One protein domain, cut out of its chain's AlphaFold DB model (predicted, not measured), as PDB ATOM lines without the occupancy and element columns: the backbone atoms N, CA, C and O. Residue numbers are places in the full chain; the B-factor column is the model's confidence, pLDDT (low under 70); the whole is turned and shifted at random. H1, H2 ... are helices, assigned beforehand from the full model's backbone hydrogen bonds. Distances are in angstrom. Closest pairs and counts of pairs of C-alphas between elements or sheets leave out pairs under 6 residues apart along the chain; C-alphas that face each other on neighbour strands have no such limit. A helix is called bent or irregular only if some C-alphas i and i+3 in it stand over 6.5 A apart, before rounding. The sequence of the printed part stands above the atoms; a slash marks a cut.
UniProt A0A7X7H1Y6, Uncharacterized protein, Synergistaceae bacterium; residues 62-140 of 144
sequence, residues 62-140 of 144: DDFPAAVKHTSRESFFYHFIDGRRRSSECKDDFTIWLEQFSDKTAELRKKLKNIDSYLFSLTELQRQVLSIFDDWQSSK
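This is residues 62 to 140 of the 144 residues of an uncharacterized protein of Synergistaceae bacterium (UniProt A0A7X7H1Y6). The long helix H5 has H1 along one side and H4 along another, and H3 packs on H4, making a curved row of four helices, H1, H5, H4 and H3, whose two ends, H1 and H3, stay apart. H2 crosses one end of this group, packing on the first residues of H5 and reaching over to the beginning of H3. The printed part has 79 residues with five named helices, in the order H1, H2, H3, H4, H5 along the chain, and no named strand; the class is all helix. It is compact, with a radius of gyration of the C-alphas of 11.7 A, and rounded, spanning 29 by 26 by 20 A.

H5, the longest helix, covers residues 122 to 140 and measures 27.4 A from C-alpha 122 at (21.906, -32.439, 21.939) to C-alpha 140 at (33.279, -57.318, 23.005). H4, residues 102 to 113, is 15.6 A long; it is irregular, with C-alphas 104 and 107 7.8 A apart. H1, residues 64 to 69, is 8.6 A long and begins with C-alpha 64 at (27.996, -47.266, 32.034). H3, residues 93 to 99, is 9.9 A long. H2, residues 73 to 86, is 18.4 A long and is neither bent nor irregular, but only just: C-alphas 79 and 82 are 6.1 A apart.

H5 is the hub, touching three other helices. With residues 126 to 133 alone it touches H1, the closest C-alphas being those of Pro 65 and Phe 133, 6.1 A apart; they run opposite ways at a shallow tilt of 34 degrees, only just short of steep. H4 and H5 form a helical hairpin at a shallow tilt of 33 degrees, only just short of steep. Here residues 108 to 112 of H4 touch residues 129 to 136 of H5, with the closest C-alphas, of Leu 108 and Trp 136, 6.6 A apart. Residues 73 to 77 of H2 touch residues 122 to 126 of H5, about perpendicular at 86 degrees, with the closest C-alphas, of Phe 77 and Leu 122, 7.1 A apart. H3 and H4 form another helical hairpin, at a shallow tilt of 32 degrees, the closest C-alphas being those of Thr 95 and Arg 109, 5.5 A apart. H2 touches H3 with residues 79 to 84 alone, at a steep tilt of 69 degrees, only just short of about perpendicular; the closest C-alphas, of His 79 and Asp 93, are 5.0 A apart. H1 and H2 are close but not clearly touching, with C-alphas 68 and 76 7.3 A apart. H1 is apart from H3 and H4, H2 from H4, and H3 from H5. In H1, H3 and H5 every O i to N i+4 pair is within hydrogen-bond range; in H2 6 of 10 are, and in H4 5 of 8.

The two C-alphas farthest apart, those of Ser 88 and Ser 138, are 32.2 A apart. The printed part has no cut. The links from H1 to H2 and from H3 to H4 are tight, those from H2 to H3 and from H4 to H5 short, and no link is long. The mean pLDDT of the printed part is 92.2, and no printed residue is under 70.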
ATOM      1  N   ASP A  62      30.412 -52.091  32.628       92.75
ATOM      2  CA  ASP A  62      29.355 -52.680  31.804       92.75
ATOM      3  C   ASP A  62      27.985 -52.003  32.017       92.75
ATOM      4  O   ASP A  62      27.164 -52.006  31.102       92.75
ATOM      5  N   ASP A  63      27.786 -51.317  33.150       94.75
ATOM      6  CA  ASP A  63      26.569 -50.543  33.449       94.75
ATOM      7  C   ASP A  63      26.602 -49.128  32.849       94.75
ATOM      8  O   ASP A  63      25.564 -48.480  32.676       94.75
ATOM      9  N   PHE A  64      27.793 -48.639  32.492       95.31
ATOM     10  CA  PHE A  64      27.996 -47.266  32.034       95.31
ATOM     11  C   PHE A  64      27.144 -46.877  30.811       95.31
ATOM     12  O   PHE A  64      26.507 -45.818  30.859       95.31
ATOM     13  N   PRO A  65      27.030 -47.697  29.743       95.19
ATOM     14  CA  PRO A  65      26.153 -47.373  28.615       95.19
ATOM     15  C   PRO A  65      24.689 -47.177  29.023       95.19
ATOM     16  O   PRO A  65      24.033 -46.236  28.567       95.19
ATOM     17  N   ALA A  66      24.177 -48.022  29.924       94.81
ATOM     18  CA  ALA A  66      22.814 -47.909  30.433       94.81
ATOM     19  C   ALA A  66      22.645 -46.648  31.296       94.81
ATOM     20  O   ALA A  66      21.659 -45.923  31.140       94.81
ATOM     21  N   ALA A  67      23.630 -46.329  32.141       95.19
ATOM     22  CA  ALA A  67      23.629 -45.108  32.941       95.19
ATOM     23  C   ALA A  67      23.552 -43.845  32.063       95.19
ATOM     24  O   ALA A  67      22.727 -42.964  32.320       95.19
ATOM     25  N   VAL A  68      24.333 -43.783  30.976       95.19
ATOM     26  CA  VAL A  68      24.297 -42.660  30.020       95.19
ATOM     27  C   VAL A  68      22.972 -42.620  29.249       95.19
ATOM     28  O   VAL A  68      22.406 -41.542  29.057       95.19
ATOM     29  N   LYS A  69      22.427 -43.776  28.847       94.44
ATOM     30  CA  LYS A  69      21.127 -43.874  28.157       94.44
ATOM     31  C   LYS A  69      19.973 -43.324  28.990       94.44
ATOM     32  O   LYS A  69      19.069 -42.702  28.438       94.44
ATOM     33  N   HIS A  70      20.000 -43.554  30.299       93.25
ATOM     34  CA  HIS A  70      18.926 -43.155  31.206       93.25
ATOM     35  C   HIS A  70      19.155 -41.804  31.893       93.25
ATOM     36  O   HIS A  70      18.316 -41.396  32.699       93.25
ATOM     37  N   THR A  71      20.264 -41.117  31.607       93.31
ATOM     38  CA  THR A  71      20.530 -39.792  32.167       93.31
ATOM     39  C   THR A  71      19.634 -38.729  31.529       93.31
ATOM     40  O   THR A  71      19.186 -38.870  30.387       93.31
ATOM     41  N   SER A  72      19.350 -37.661  32.276       93.75
ATOM     42  CA  SER A  72      18.579 -36.536  31.741       93.75
ATOM     43  C   SER A  72      19.349 -35.839  30.618       93.75
ATOM     44  O   SER A  72      20.580 -35.892  30.552       93.75
ATOM     45  N   ARG A  73      18.639 -35.128  29.744       94.00
ATOM     46  CA  ARG A  73      19.276 -34.376  28.661       94.00
ATOM     47  C   ARG A  73      20.225 -33.299  29.210       94.00
ATOM     48  O   ARG A  73      21.291 -33.059  28.650       94.00
ATOM     49  N   GLU A  74      19.859 -32.687  30.327       93.38
ATOM     50  CA  GLU A  74      20.614 -31.651  31.027       93.38
ATOM     51  C   GLU A  74      21.886 -32.225  31.668       93.38
ATOM     52  O   GLU A  74      22.962 -31.642  31.531       93.38
ATOM     53  N   SER A  75      21.798 -33.407  32.287       95.25
ATOM     54  CA  SER A  75      22.966 -34.134  32.804       95.25
ATOM     55  C   SER A  75      23.898 -34.570  31.674       95.25
ATOM     56  O   SER A  75      25.112 -34.417  31.790       95.25
ATOM     57  N   PHE A  76      23.353 -35.049  30.552       95.62
ATOM     58  CA  PHE A  76      24.156 -35.385  29.376       95.62
ATOM     59  C   PHE A  76      24.898 -34.152  28.845       95.62
ATOM     60  O   PHE A  76      26.102 -34.219  28.609       95.62
ATOM     61  N   PHE A  77      24.219 -33.005  28.718       94.00
ATOM     62  CA  PHE A  77      24.864 -31.742  28.353       94.00
ATOM     63  C   PHE A  77      25.989 -31.373  29.325       94.00
ATOM     64  O   PHE A  77      27.095 -31.041  28.892       94.00
ATOM     65  N   TYR A  78      25.719 -31.458  30.629       93.94
ATOM     66  CA  TYR A  78      26.679 -31.114  31.670       93.94
ATOM     67  C   TYR A  78      27.948 -31.978  31.612       93.94
ATOM     68  O   TYR A  78      29.060 -31.456  31.719       93.94
ATOM     69  N   HIS A  79      27.800 -33.285  31.400       94.81
ATOM     70  CA  HIS A  79      28.929 -34.210  31.385       94.81
ATOM     71  C   HIS A  79      29.660 -34.249  30.040       94.81
ATOM     72  O   HIS A  79      30.890 -34.268  30.014       94.81
ATOM     73  N   PHE A  80      28.928 -34.228  28.921       94.00
ATOM     74  CA  PHE A  80      29.504 -34.452  27.593       94.00
ATOM     75  C   PHE A  80      29.963 -33.171  26.884       94.00
ATOM     76  O   PHE A  80      30.952 -33.184  26.151       94.00
ATOM     77  N   ILE A  81      29.264 -32.053  27.099       90.81
ATOM     78  CA  ILE A  81      29.539 -30.781  26.411       90.81
ATOM     79  C   ILE A  81      30.235 -29.815  27.356       90.81
ATOM     80  O   ILE A  81      31.336 -29.344  27.076       90.81
ATOM     81  N   ASP A  82      29.603 -29.538  28.495       90.06
ATOM     82  CA  ASP A  82      30.144 -28.600  29.471       90.06
ATOM     83  C   ASP A  82      31.417 -29.144  30.137       90.06
ATOM     84  O   ASP A  82      32.359 -28.385  30.366       90.06
ATOM     85  N   GLY A  83      31.489 -30.464  30.354       91.31
ATOM     86  CA  GLY A  83      32.665 -31.159  30.884       91.31
ATOM     87  C   GLY A  83      33.949 -30.881  30.110       91.31
ATOM     88  O   GLY A  83      34.966 -30.559  30.725       91.31
ATOM     89  N   ARG A  84      33.883 -30.844  28.770       88.69
ATOM     90  CA  ARG A  84      35.050 -30.522  27.926       88.69
ATOM     91  C   ARG A  84      35.657 -29.171  28.266       88.69
ATOM     92  O   ARG A  84      36.869 -29.037  28.267       88.69
ATOM     93  N   ARG A  85      34.820 -28.185  28.590       83.69
ATOM     94  CA  ARG A  85      35.254 -26.814  28.895       83.69
ATOM     95  C   ARG A  85      35.812 -26.674  30.306       83.69
ATOM     96  O   ARG A  85      36.559 -25.745  30.581       83.69
ATOM     97  N   ARG A  86      35.407 -27.564  31.217       86.50
ATOM     98  CA  ARG A  86      35.908 -27.605  32.597       86.50
ATOM     99  C   ARG A  86      37.245 -28.337  32.705       86.50
ATOM    100  O   ARG A  86      37.997 -28.082  33.640       86.50
ATOM    101  N   SER A  87      37.530 -29.242  31.772       86.50
ATOM    102  CA  SER A  87      38.779 -29.997  31.706       86.50
ATOM    103  C   SER A  87      39.869 -29.211  30.975       86.50
ATOM    104  O   SER A  87      39.706 -28.882  29.805       86.50
ATOM    105  N   SER A  88      41.050 -29.066  31.581       83.44
ATOM    106  CA  SER A  88      42.239 -28.498  30.916       83.44
ATOM    107  C   SER A  88      42.663 -29.275  29.659       83.44
ATOM    108  O   SER A  88      43.180 -28.699  28.706       83.44
ATOM    109  N   GLU A  89      42.395 -30.582  29.610       86.00
ATOM    110  CA  GLU A  89      42.675 -31.436  28.447       86.00
ATOM    111  C   GLU A  89      41.558 -31.450  27.381       86.00
ATOM    112  O   GLU A  89      41.625 -32.244  26.440       86.00
ATOM    113  N   CYS A  90      40.517 -30.612  27.508       85.00
ATOM    114  CA  CYS A  90      39.348 -30.628  26.615       85.00
ATOM    115  C   CYS A  90      38.600 -31.982  26.554       85.00
ATOM    116  O   CYS A  90      37.953 -32.301  25.551       85.00
ATOM    117  N   LYS A  91      38.681 -32.800  27.613       90.19
ATOM    118  CA  LYS A  91      37.990 -34.094  27.713       90.19
ATOM    119  C   LYS A  91      36.642 -33.935  28.411       90.19
ATOM    120  O   LYS A  91      36.520 -33.177  29.365       90.19
ATOM    121  N   ASP A  92      35.634 -34.656  27.933       94.00
ATOM    122  CA  ASP A  92      34.353 -34.753  28.632       94.00
ATOM    123  C   ASP A  92      34.431 -35.695  29.838       94.00
ATOM    124  O   ASP A  92      35.313 -36.554  29.917       94.00
ATOM    125  N   ASP A  93      33.477 -35.557  30.761       95.38
ATOM    126  CA  ASP A  93      33.459 -36.342  31.997       95.38
ATOM    127  C   ASP A  93      33.312 -37.849  31.712       95.38
ATOM    128  O   ASP A  93      33.835 -38.667  32.466       95.38
ATOM    129  N   PHE A  94      32.648 -38.239  30.615       96.06
ATOM    130  CA  PHE A  94      32.515 -39.648  30.224       96.06
ATOM    131  C   PHE A  94      33.857 -40.235  29.798       96.06
ATOM    132  O   PHE A  94      34.234 -41.318  30.236       96.06
ATOM    133  N   THR A  95      34.598 -39.509  28.966       95.44
ATOM    134  CA  THR A  95      35.935 -39.894  28.522       95.44
ATOM    135  C   THR A  95      36.882 -40.001  29.711       95.44
ATOM    136  O   THR A  95      37.581 -41.005  29.813       95.44
ATOM    137  N   ILE A  96      36.847 -39.029  30.632       95.56
ATOM    138  CA  ILE A  96      37.637 -39.041  31.876       95.56
ATOM    139  C   ILE A  96      37.263 -40.249  32.744       95.56
ATOM    140  O   ILE A  96      38.138 -40.975  33.211       95.56
ATOM    141  N   TRP A  97      35.969 -40.525  32.929       96.50
ATOM    142  CA  TRP A  97      35.522 -41.692  33.692       96.50
ATOM    143  C   TRP A  97      36.009 -43.007  33.066       96.50
ATOM    144  O   TRP A  97      36.493 -43.901  33.756       96.50
ATOM    145  N   LEU A  98      35.981 -43.103  31.735       96.44
ATOM    146  CA  LEU A  98      36.459 -44.270  31.000       96.44
ATOM    147  C   LEU A  98      37.986 -44.456  31.053       96.44
ATOM    148  O   LEU A  98      38.454 -45.547  30.720       96.44
ATOM    149  N   GLU A  99      38.785 -43.453  31.435       95.44
ATOM    150  CA  GLU A  99      40.251 -43.581  31.571       95.44
ATOM    151  C   GLU A  99      40.657 -44.552  32.680       95.44
ATOM    152  O   GLU A  99      41.673 -45.236  32.564       95.44
ATOM    153  N   GLN A 100      39.793 -44.716  33.680       95.31
ATOM    154  CA  GLN A 100      39.987 -45.603  34.828       95.31
ATOM    155  C   GLN A 100      40.093 -47.090  34.440       95.31
ATOM    156  O   GLN A 100      40.578 -47.906  35.219       95.31
ATOM    157  N   PHE A 101      39.658 -47.456  33.228       94.19
ATOM    158  CA  PHE A 101      39.638 -48.836  32.726       94.19
ATOM    159  C   PHE A 101      40.749 -49.137  31.703       94.19
ATOM    160  O   PHE A 101      40.688 -50.152  30.997       94.19
ATOM    161  N   SER A 102      41.767 -48.272  31.626       90.50
ATOM    162  CA  SER A 102      42.993 -48.454  30.835       90.50
ATOM    163  C   SER A 102      42.713 -48.782  29.358       90.50
ATOM    164  O   SER A 102      41.990 -48.038  28.688       90.50
ATOM    165  N   ASP A 103      43.279 -49.873  28.830       91.06
ATOM    166  CA  ASP A 103      43.212 -50.232  27.409       91.06
ATOM    167  C   ASP A 103      41.850 -50.784  26.976       91.06
ATOM    168  O   ASP A 103      41.489 -50.688  25.803       91.06
ATOM    169  N   LYS A 104      41.034 -51.297  27.913       90.88
ATOM    170  CA  LYS A 104      39.711 -51.884  27.608       90.88
ATOM    171  C   LYS A 104      38.754 -50.883  26.953       90.88
ATOM    172  O   LYS A 104      37.810 -51.271  26.264       90.88
ATOM    173  N   THR A 105      38.984 -49.599  27.198       95.19
ATOM    174  CA  THR A 105      38.147 -48.486  26.745       95.19
ATOM    175  C   THR A 105      38.898 -47.538  25.810       95.19
ATOM    176  O   THR A 105      38.327 -46.528  25.411       95.19
ATOM    177  N   ALA A 106      40.139 -47.844  25.404       94.56
ATOM    178  CA  ALA A 106      40.953 -46.946  24.579       94.56
ATOM    179  C   ALA A 106      40.277 -46.584  23.243       94.56
ATOM    180  O   ALA A 106      40.120 -45.401  22.930       94.56
ATOM    181  N   GLU A 107      39.792 -47.583  22.500       94.56
ATOM    182  CA  GLU A 107      39.075 -47.352  21.237       94.56
ATOM    183  C   GLU A 107      37.736 -46.632  21.446       94.56
ATOM    184  O   GLU A 107      37.366 -45.761  20.655       94.56
ATOM    185  N   LEU A 108      37.038 -46.922  22.547       95.69
ATOM    186  CA  LEU A 108      35.800 -46.230  22.907       95.69
ATOM    187  C   LEU A 108      36.055 -44.736  23.167       95.69
ATOM    188  O   LEU A 108      35.401 -43.885  22.566       95.69
ATOM    189  N   ARG A 109      37.053 -44.408  23.998       95.62
ATOM    190  CA  ARG A 109      37.460 -43.021  24.286       95.62
ATOM    191  C   ARG A 109      37.846 -42.275  23.010       95.62
ATOM    192  O   ARG A 109      37.458 -41.124  22.822       95.62
ATOM    193  N   LYS A 110      38.572 -42.935  22.103       94.62
ATOM    194  CA  LYS A 110      38.959 -42.362  20.807       94.62
ATOM    195  C   LYS A 110      37.740 -42.024  19.942       94.62
ATOM    196  O   LYS A 110      37.689 -40.926  19.390       94.62
ATOM    197  N   LYS A 111      36.748 -42.920  19.855       95.25
ATOM    198  CA  LYS A 111      35.489 -42.657  19.135       95.25
ATOM    199  C   LYS A 111      34.714 -41.484  19.751       95.25
ATOM    200  O   LYS A 111      34.317 -40.586  19.016       95.25
ATOM    201  N   LEU A 112      34.563 -41.444  21.080       94.50
ATOM    202  CA  LEU A 112      33.855 -40.359  21.783       94.50
ATOM    203  C   LEU A 112      34.529 -38.989  21.596       94.50
ATOM    204  O   LEU A 112      33.855 -37.979  21.376       94.50
ATOM    205  N   LYS A 113      35.865 -38.944  21.628       89.50
ATOM    206  CA  LYS A 113      36.632 -37.709  21.408       89.50
ATOM    207  C   LYS A 113      36.360 -37.090  20.033       89.50
ATOM    208  O   LYS A 113      36.308 -35.865  19.931       89.50
ATOM    209  N   ASN A 114      36.156 -37.922  19.012       89.94
ATOM    210  CA  ASN A 114      35.966 -37.496  17.623       89.94
ATOM    211  C   ASN A 114      34.556 -36.975  17.305       89.94
ATOM    212  O   ASN A 114      34.333 -36.501  16.193       89.94
ATOM    213  N   ILE A 115      33.610 -37.040  18.247       89.62
ATOM    214  CA  ILE A 115      32.284 -36.445  18.065       89.62
ATOM    215  C   ILE A 115      32.414 -34.917  18.079       89.62
ATOM    216  O   ILE A 115      32.864 -34.330  19.067       89.62
ATOM    217  N   ASP A 116      31.980 -34.267  16.995       84.44
ATOM    218  CA  ASP A 116      31.880 -32.808  16.935       84.44
ATOM    219  C   ASP A 116      30.597 -32.339  17.633       84.44
ATOM    220  O   ASP A 116      29.491 -32.456  17.108       84.44
ATOM    221  N   SER A 117      30.752 -31.790  18.836       82.88
ATOM    222  CA  SER A 117      29.645 -31.301  19.664       82.88
ATOM    223  C   SER A 117      28.959 -30.038  19.135       82.88
ATOM    224  O   SER A 117      27.886 -29.697  19.628       82.88
ATOM    225  N   TYR A 118      29.540 -29.340  18.156       81.00
ATOM    226  CA  TYR A 118      28.969 -28.110  17.602       81.00
ATOM    227  C   TYR A 118      28.096 -28.357  16.364       81.00
ATOM    228  O   TYR A 118      27.272 -27.516  16.009       81.00
ATOM    229  N   LEU A 119      28.270 -29.506  15.703       82.75
ATOM    230  CA  LEU A 119      27.558 -29.836  14.467       82.75
ATOM    231  C   LEU A 119      26.133 -30.353  14.710       82.75
ATOM    232  O   LEU A 119      25.271 -30.216  13.844       82.75
ATOM    233  N   PHE A 120      25.885 -30.952  15.872       86.44
ATOM    234  CA  PHE A 120      24.676 -31.721  16.141       86.44
ATOM    235  C   PHE A 120      23.858 -31.128  17.285       86.44
ATOM    236  O   PHE A 120      24.393 -30.565  18.242       86.44
ATOM    237  N   SER A 121      22.539 -31.315  17.225       91.00
ATOM    238  CA  SER A 121      21.671 -31.067  18.373       91.00
ATOM    239  C   SER A 121      22.008 -32.014  19.528       91.00
ATOM    240  O   SER A 121      22.548 -33.105  19.344       91.00
ATOM    241  N   LEU A 122      21.624 -31.638  20.747       91.75
ATOM    242  CA  LEU A 122      21.906 -32.439  21.939       91.75
ATOM    243  C   LEU A 122      21.321 -33.862  21.861       91.75
ATOM    244  O   LEU A 122      21.964 -34.825  22.270       91.75
ATOM    245  N   THR A 123      20.129 -34.004  21.276       92.31
ATOM    246  CA  THR A 123      19.486 -35.304  21.048       92.31
ATOM    247  C   THR A 123      20.262 -36.159  20.041       92.31
ATOM    248  O   THR A 123      20.352 -37.375  20.196       92.31
ATOM    249  N   GLU A 124      20.821 -35.549  18.996       93.94
ATOM    250  CA  GLU A 124      21.659 -36.247  18.012       93.94
ATOM    251  C   GLU A 124      23.003 -36.662  18.608       93.94
ATOM    252  O   GLU A 124      23.454 -37.775  18.344       93.94
ATOM    253  N   LEU A 125      23.604 -35.823  19.456       94.06
ATOM    254  CA  LEU A 125      24.826 -36.165  20.186       94.06
ATOM    255  C   LEU A 125      24.606 -37.355  21.112       94.06
ATOM    256  O   LEU A 125      25.396 -38.296  21.088       94.06
ATOM    257  N   GLN A 126      23.506 -37.362  21.871       94.81
ATOM    258  CA  GLN A 126      23.159 -38.504  22.713       94.81
ATOM    259  C   GLN A 126      22.982 -39.777  21.875       94.81
ATOM    260  O   GLN A 126      23.534 -40.816  22.224       94.81
ATOM    261  N   ARG A 127      22.298 -39.696  20.724       94.75
ATOM    262  CA  ARG A 127      22.168 -40.834  19.796       94.75
ATOM    263  C   ARG A 127      23.515 -41.335  19.270       94.75
ATOM    264  O   ARG A 127      23.719 -42.543  19.222       94.75
ATOM    265  N   GLN A 128      24.436 -40.444  18.905       95.62
ATOM    266  CA  GLN A 128      25.771 -40.838  18.435       95.62
ATOM    267  C   GLN A 128      26.598 -41.511  19.527       95.62
ATOM    268  O   GLN A 128      27.225 -42.535  19.269       95.62
ATOM    269  N   VAL A 129      26.566 -40.972  20.747       96.44
ATOM    270  CA  VAL A 129      27.246 -41.576  21.899       96.44
ATOM    271  C   VAL A 129      26.704 -42.980  22.176       96.44
ATOM    272  O   VAL A 129      27.492 -43.907  22.342       96.44
ATOM    273  N   LEU A 130      25.379 -43.161  22.159       95.94
ATOM    274  CA  LEU A 130      24.765 -44.476  22.360       95.94
ATOM    275  C   LEU A 130      25.122 -45.462  21.240       95.94
ATOM    276  O   LEU A 130      25.503 -46.585  21.542       95.94
ATOM    277  N   SER A 131      25.113 -45.025  19.978       96.62
ATOM    278  CA  SER A 131      25.553 -45.851  18.842       96.62
ATOM    279  C   SER A 131      27.003 -46.334  19.002       96.62
ATOM    280  O   SER A 131      27.319 -47.502  18.792       96.62
ATOM    281  N   ILE A 132      27.897 -45.455  19.473       97.00
ATOM    282  CA  ILE A 132      29.291 -45.812  19.767       97.00
ATOM    283  C   ILE A 132      29.391 -46.845  20.902       97.00
ATOM    284  O   ILE A 132      30.273 -47.708  20.860       97.00
ATOM    285  N   PHE A 133      28.513 -46.777  21.908       95.81
ATOM    286  CA  PHE A 133      28.453 -47.800  22.952       95.81
ATOM    287  C   PHE A 133      27.935 -49.138  22.430       95.81
ATOM    288  O   PHE A 133      28.545 -50.159  22.747       95.81
ATOM    289  N   ASP A 134      26.886 -49.138  21.605       95.06
ATOM    290  CA  ASP A 134      26.318 -50.352  21.009       95.06
ATOM    291  C   ASP A 134      27.363 -51.079  20.136       95.06
ATOM    292  O   ASP A 134      27.572 -52.291  20.270       95.06
ATOM    293  N   ASP A 135      28.110 -50.329  19.313       94.88
ATOM    294  CA  ASP A 135      29.252 -50.831  18.536       94.88
ATOM    295  C   ASP A 135      30.318 -51.475  19.433       94.88
ATOM    296  O   ASP A 135      30.856 -52.549  19.143       94.88
ATOM    297  N   TRP A 136      30.673 -50.793  20.523       93.88
ATOM    298  CA  TRP A 136      31.712 -51.249  21.439       93.88
ATOM    299  C   TRP A 136      31.286 -52.516  22.192       93.88
ATOM    300  O   TRP A 136      32.077 -53.460  22.276       93.88
ATOM    301  N   GLN A 137      30.039 -52.592  22.662       90.56
ATOM    302  CA  GLN A 137      29.482 -53.796  23.288       90.56
ATOM    303  C   GLN A 137      29.445 -54.973  22.303       90.56
ATOM    304  O   GLN A 137      29.877 -56.076  22.647       90.56
ATOM    305  N   SER A 138      29.040 -54.730  21.054       89.81
ATOM    306  CA  SER A 138      29.036 -55.752  19.997       89.81
ATOM    307  C   SER A 138      30.448 -56.274  19.700       89.81
ATOM    308  O   SER A 138      30.659 -57.479  19.565       89.81
ATOM    309  N   SER A 139      31.453 -55.388  19.690       84.62
ATOM    310  CA  SER A 139      32.859 -55.768  19.488       84.62
ATOM    311  C   SER A 139      33.461 -56.587  20.641       84.62
ATOM    312  O   SER A 139      34.393 -57.363  20.419       84.62
ATOM    313  N   LYS A 140      32.922 -56.459  21.865       74.94
ATOM    314  CA  LYS A 140      33.279 -57.318  23.005       74.94
ATOM    315  C   LYS A 140      32.658 -58.714  22.888       74.94
ATOM    316  O   LYS A 140      33.323 -59.690  23.217       74.94
TER     317      LYS A 140